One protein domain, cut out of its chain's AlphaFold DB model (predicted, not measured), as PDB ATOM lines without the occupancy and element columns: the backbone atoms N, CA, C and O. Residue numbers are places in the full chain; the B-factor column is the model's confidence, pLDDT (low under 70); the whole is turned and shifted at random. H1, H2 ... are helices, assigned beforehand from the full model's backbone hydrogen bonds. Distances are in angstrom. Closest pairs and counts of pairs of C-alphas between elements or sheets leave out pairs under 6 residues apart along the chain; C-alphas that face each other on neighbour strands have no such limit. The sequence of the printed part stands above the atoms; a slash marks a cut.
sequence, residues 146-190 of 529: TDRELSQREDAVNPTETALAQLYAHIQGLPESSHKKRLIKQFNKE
ATOM      1  N   THR A 146     218.110 270.830 328.499       56.06
ATOM      2  CA  THR A 146     218.740 269.803 329.333       56.06
ATOM      3  C   THR A 146     218.988 270.280 330.765       56.06
ATOM      4  O   THR A 146     219.718 271.253 330.970       56.06
ATOM      5  N   ASP A 147     218.428 269.572 331.753       54.91
ATOM      6  CA  ASP A 147     218.774 269.789 333.158       54.91
ATOM      7  C   ASP A 147     220.266 269.504 333.337       54.91
ATOM      8  O   ASP A 147     220.758 268.383 333.164       54.91
ATOM      9  N   ARG A 148     220.996 270.570 333.658       58.97
ATOM     10  CA  ARG A 148     222.449 270.554 333.688       58.97
ATOM     11  C   ARG A 148     222.997 269.809 334.903       58.97
ATOM     12  O   ARG A 148     224.145 269.382 334.833       58.97
ATOM     13  N   GLU A 149     222.240 269.644 335.987       62.16
ATOM     14  CA  GLU A 149     222.661 268.797 337.109       62.16
ATOM     15  C   GLU A 149     222.335 267.324 336.861       62.16
ATOM     16  O   GLU A 149     223.167 266.470 337.162       62.16
ATOM     17  N   LEU A 150     221.166 267.010 336.290       64.56
ATOM     18  CA  LEU A 150     220.818 265.619 335.983       64.56
ATOM     19  C   LEU A 150     221.748 265.029 334.916       64.56
ATOM     20  O   LEU A 150     222.299 263.957 335.157       64.56
ATOM     21  N   SER A 151     222.045 265.752 333.827       63.56
ATOM     22  CA  SER A 151     223.062 265.284 332.873       63.56
ATOM     23  C   SER A 151     224.453 265.161 333.497       63.56
ATOM     24  O   SER A 151     225.134 264.196 333.200       63.56
ATOM     25  N   GLN A 152     224.870 266.044 334.417       64.56
ATOM     26  CA  GLN A 152     226.162 265.878 335.109       64.56
ATOM     27  C   GLN A 152     226.210 264.627 336.002       64.56
ATOM     28  O   GLN A 152     227.269 264.014 336.138       64.56
ATOM     29  N   ARG A 153     225.082 264.230 336.608       68.06
ATOM     30  CA  ARG A 153     224.978 262.980 337.380       68.06
ATOM     31  C   ARG A 153     224.978 261.755 336.460       68.06
ATOM     32  O   ARG A 153     225.644 260.775 336.769       68.06
ATOM     33  N   GLU A 154     224.287 261.822 335.325       65.38
ATOM     34  CA  GLU A 154     224.213 260.732 334.341       65.38
ATOM     35  C   GLU A 154     225.547 260.545 333.581       65.38
ATOM     36  O   GLU A 154     226.011 259.415 333.427       65.38
ATOM     37  N   ASP A 155     226.239 261.643 333.248       67.81
ATOM     38  CA  ASP A 155     227.601 261.673 332.689       67.81
ATOM     39  C   ASP A 155     228.636 261.013 333.619       67.81
ATOM     40  O   ASP A 155     229.596 260.395 333.156       67.81
ATOM     41  N   ALA A 156     228.445 261.129 334.939       71.38
ATOM     42  CA  ALA A 156     229.295 260.486 335.939       71.38
ATOM     43  C   ALA A 156     229.003 258.981 336.107       71.38
ATOM     44  O   ALA A 156     229.887 258.236 336.532       71.38
ATOM     45  N   VAL A 157     227.792 258.525 335.764       76.38
ATOM     46  CA  VAL A 157     227.386 257.109 335.823       76.38
ATOM     47  C   VAL A 157     227.786 256.354 334.552       76.38
ATOM     48  O   VAL A 157     228.258 255.223 334.650       76.38
ATOM     49  N   ASN A 158     227.669 256.976 333.371       80.75
ATOM     50  CA  ASN A 158     227.961 256.352 332.071       80.75
ATOM     51  C   ASN A 158     229.100 257.057 331.295       80.75
ATOM     52  O   ASN A 158     228.925 257.412 330.122       80.75
ATOM     53  N   PRO A 159     230.306 257.226 331.879       81.06
ATOM     54  CA  PRO A 159     231.370 258.057 331.303       81.06
ATOM     55  C   PRO A 159     231.828 257.601 329.907       81.06
ATOM     56  O   PRO A 159     232.260 258.421 329.097       81.06
ATOM     57  N   THR A 160     231.717 256.307 329.590       83.56
ATOM     58  CA  THR A 160     232.042 255.763 328.261       83.56
ATOM     59  C   THR A 160     231.051 256.212 327.185       83.56
ATOM     60  O   THR A 160     231.469 256.540 326.075       83.56
ATOM     61  N   GLU A 161     229.753 256.257 327.495       80.12
ATOM     62  CA  GLU A 161     228.722 256.681 326.542       80.12
ATOM     63  C   GLU A 161     228.766 258.199 326.337       80.12
ATOM     64  O   GLU A 161     228.789 258.664 325.195       80.12
ATOM     65  N   THR A 162     228.941 258.963 327.416       80.94
ATOM     66  CA  THR A 162     229.202 260.408 327.366       80.94
ATOM     67  C   THR A 162     230.441 260.743 326.533       80.94
ATOM     68  O   THR A 162     230.377 261.612 325.660       80.94
ATOM     69  N   ALA A 163     231.561 260.035 326.719       83.56
ATOM     70  CA  ALA A 163     232.769 260.250 325.918       83.56
ATOM     71  C   ALA A 163     232.546 259.953 324.421       83.56
ATOM     72  O   ALA A 163     233.036 260.691 323.560       83.56
ATOM     73  N   LEU A 164     231.766 258.915 324.090       83.56
ATOM     74  CA  LEU A 164     231.374 258.620 322.708       83.56
ATOM     75  C   LEU A 164     230.454 259.708 322.134       83.56
ATOM     76  O   LEU A 164     230.692 260.169 321.016       83.56
ATOM     77  N   ALA A 165     229.451 260.170 322.885       81.56
ATOM     78  CA  ALA A 165     228.546 261.245 322.475       81.56
ATOM     79  C   ALA A 165     229.292 262.571 322.228       81.56
ATOM     80  O   ALA A 165     229.072 263.235 321.209       81.56
ATOM     81  N   GLN A 166     230.245 262.920 323.098       85.38
ATOM     82  CA  GLN A 166     231.131 264.074 322.915       85.38
ATOM     83  C   GLN A 166     232.021 263.921 321.669       85.38
ATOM     84  O   GLN A 166     232.187 264.883 320.913       85.38
ATOM     85  N   LEU A 167     232.538 262.718 321.389       85.56
ATOM     86  CA  LEU A 167     233.315 262.436 320.177       85.56
ATOM     87  C   LEU A 167     232.465 262.547 318.897       85.56
ATOM     88  O   LEU A 167     232.915 263.155 317.921       85.56
ATOM     89  N   TYR A 168     231.226 262.038 318.900       81.38
ATOM     90  CA  TYR A 168     230.260 262.253 317.814       81.38
ATOM     91  C   TYR A 168     230.016 263.752 317.577       81.38
ATOM     92  O   TYR A 168     230.137 264.220 316.441       81.38
ATOM     93  N   ALA A 169     229.707 264.510 318.634       86.50
ATOM     94  CA  ALA A 169     229.448 265.947 318.551       86.50
ATOM     95  C   ALA A 169     230.664 266.717 318.008       86.50
ATOM     96  O   ALA A 169     230.520 267.550 317.109       86.50
ATOM     97  N   HIS A 170     231.872 266.384 318.476       87.81
ATOM     98  CA  HIS A 170     233.118 266.963 317.977       87.81
ATOM     99  C   HIS A 170     233.322 266.679 316.482       87.81
ATOM    100  O   HIS A 170     233.546 267.610 315.709       87.81
ATOM    101  N   ILE A 171     233.187 265.418 316.047       87.00
ATOM    102  CA  ILE A 171     233.347 265.032 314.635       87.00
ATOM    103  C   ILE A 171     232.308 265.732 313.746       87.00
ATOM    104  O   ILE A 171     232.658 266.170 312.648       87.00
ATOM    105  N   GLN A 172     231.059 265.877 314.200       82.06
ATOM    106  CA  GLN A 172     230.016 266.587 313.447       82.06
ATOM    107  C   GLN A 172     230.272 268.098 313.362       82.06
ATOM    108  O   GLN A 172     230.042 268.686 312.301       82.06
ATOM    109  N   GLY A 173     230.805 268.705 314.428       86.25
ATOM    110  CA  GLY A 173     231.182 270.121 314.486       86.25
ATOM    111  C   GLY A 173     232.400 270.508 313.636       86.25
ATOM    112  O   GLY A 173     232.631 271.696 313.410       86.25
ATOM    113  N   LEU A 174     233.173 269.542 313.123       86.62
ATOM    114  CA  LEU A 174     234.272 269.828 312.196       86.62
ATOM    115  C   LEU A 174     233.761 270.438 310.871       86.62
ATOM    116  O   LEU A 174     232.702 270.042 310.368       86.62
ATOM    117  N   PRO A 175     234.538 271.333 310.228       82.94
ATOM    118  CA  PRO A 175     234.219 271.834 308.895       82.94
ATOM    119  C   PRO A 175     234.282 270.717 307.841       82.94
ATOM    120  O   PRO A 175     235.086 269.780 307.935       82.94
ATOM    121  N   GLU A 176     233.440 270.833 306.809       79.06
ATOM    122  CA  GLU A 176     233.310 269.846 305.732       79.06
ATOM    123  C   GLU A 176     234.609 269.680 304.937       79.06
ATOM    124  O   GLU A 176     234.940 270.445 304.036       79.06
ATOM    125  N   SER A 177     235.351 268.632 305.283       84.81
ATOM    126  CA  SER A 177     236.729 268.410 304.857       84.81
ATOM    127  C   SER A 177     236.974 266.940 304.524       84.81
ATOM    128  O   SER A 177     236.248 266.042 304.966       84.81
ATOM    129  N   SER A 178     238.036 266.666 303.764       79.56
ATOM    130  CA  SER A 178     238.529 265.300 303.544       79.56
ATOM    131  C   SER A 178     238.871 264.598 304.864       79.56
ATOM    132  O   SER A 178     238.631 263.398 304.993       79.56
ATOM    133  N   HIS A 179     239.350 265.351 305.862       84.81
ATOM    134  CA  HIS A 179     239.635 264.866 307.212       84.81
ATOM    135  C   HIS A 179     238.366 264.416 307.950       84.81
ATOM    136  O   HIS A 179     238.276 263.247 308.327       84.81
ATOM    137  N   LYS A 180     237.335 265.271 308.051       88.94
ATOM    138  CA  LYS A 180     236.026 264.902 308.629       88.94
ATOM    139  C   LYS A 180     235.435 263.666 307.943       88.94
ATOM    140  O   LYS A 180     235.025 262.713 308.601       88.94
ATOM    141  N   LYS A 181     235.486 263.622 306.607       84.88
ATOM    142  CA  LYS A 181     235.008 262.483 305.798       84.88
ATOM    143  C   LYS A 181     235.851 261.211 305.963       84.88
ATOM    144  O   LYS A 181     235.363 260.133 305.625       84.88
ATOM    145  N   ARG A 182     237.085 261.302 306.476       86.88
ATOM    146  CA  ARG A 182     237.919 260.152 306.866       86.88
ATOM    147  C   ARG A 182     237.574 259.681 308.278       86.88
ATOM    148  O   ARG A 182     237.343 258.487 308.447       86.88
ATOM    149  N   LEU A 183     237.437 260.603 309.235       87.56
ATOM    150  CA  LEU A 183     237.014 260.309 310.610       87.56
ATOM    151  C   LEU A 183     235.640 259.630 310.648       87.56
ATOM    152  O   LEU A 183     235.533 258.545 311.202       87.56
ATOM    153  N   ILE A 184     234.627 260.176 309.965       84.19
ATOM    154  CA  ILE A 184     233.286 259.561 309.885       84.19
ATOM    155  C   ILE A 184     233.350 258.147 309.275       84.19
ATOM    156  O   ILE A 184     232.666 257.243 309.741       84.19
ATOM    157  N   LYS A 185     234.193 257.915 308.256       82.50
ATOM    158  CA  LYS A 185     234.366 256.576 307.656       82.50
ATOM    159  C   LYS A 185     235.056 255.583 308.591       82.50
ATOM    160  O   LYS A 185     234.699 254.411 308.559       82.50
ATOM    161  N   GLN A 186     236.039 256.032 309.368       83.06
ATOM    162  CA  GLN A 186     236.757 255.202 310.335       83.06
ATOM    163  C   GLN A 186     235.870 254.889 311.542       83.06
ATOM    164  O   GLN A 186     235.676 253.727 311.870       83.06
ATOM    165  N   PHE A 187     235.233 255.905 312.117       79.00
ATOM    166  CA  PHE A 187     234.271 255.755 313.202       79.00
ATOM    167  C   PHE A 187     233.134 254.793 312.814       79.00
ATOM    168  O   PHE A 187     232.884 253.802 313.496       79.00
ATOM    169  N   ASN A 188     232.515 254.996 311.643       80.06
ATOM    170  CA  ASN A 188     231.481 254.087 311.146       80.06
ATOM    171  C   ASN A 188     232.018 252.691 310.789       80.06
ATOM    172  O   ASN A 188     231.203 251.785 310.644       80.06
ATOM    173  N   LYS A 189     233.330 252.493 310.594       82.75
ATOM    174  CA  LYS A 189     233.937 251.168 310.372       82.75
ATOM    175  C   LYS A 189     234.088 250.412 311.690       82.75
ATOM    176  O   LYS A 189     233.730 249.240 311.720       82.75
ATOM    177  N   GLU A 190     234.598 251.058 312.738       77.06
ATOM    178  CA  GLU A 190     234.777 250.392 314.034       77.06
ATOM    179  C   GLU A 190     233.416 250.105 314.699       77.06
ATOM    180  O   GLU A 190     233.198 248.995 315.177       77.06
TER     181      GLU A 190
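AT A GLANCE: This is residues 146 to 190 of the 529 residues of the protein "Rho GTPase-activating protein 19" of Lygus hesperus (UniProt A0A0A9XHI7). The longest helix, H2, makes the diagonal of a flat, open zigzag, with H1 folding back from its first end and H3 from its last, so that H1 and H3 stay apart at opposite ends. The 45 printed residues hold three named helices in the order H1, H2, H3 and no named strand: all helix. The whole is loose, radius of gyration of the C-alphas 13.2 A, spanning 37 by 22 by 9 A.

HOW THE PARTS SIT: H2, residues 159 to 173, touches H3, residues 178 to 190, with residues 171 to 172 alone, as a helical hairpin. Their closest C-alphas, of Ile 171 and Lys 180, are 6.6 A apart; the tilt is shallow, 31 degrees, opposite ways. H1, residues 148 to 157, is close to H2 but not clearly touching: their closest C-alphas, of Asp 155 and Thr 162, are 5.7 A apart, at a steep tilt of 60 degrees, opposite ways. Every O i to N i+4 pair is within hydrogen-bond range in H1 and H2, and 8 of 9 in H3.

IN THESE COORDINATES: H2 is 20.7 A long from C-alpha 159 at (231.370, 258.057, 331.303), H3 18.6 A to C-alpha 190 at (234.777, 250.392, 314.034), and H1 14.5 A.

THE WHOLE: The farthest C-alphas, of Glu 149 and Ser 178, are 37.3 A apart. The printed part has no cut, and both links are tight. Residues 146 to 155 are under pLDDT 70.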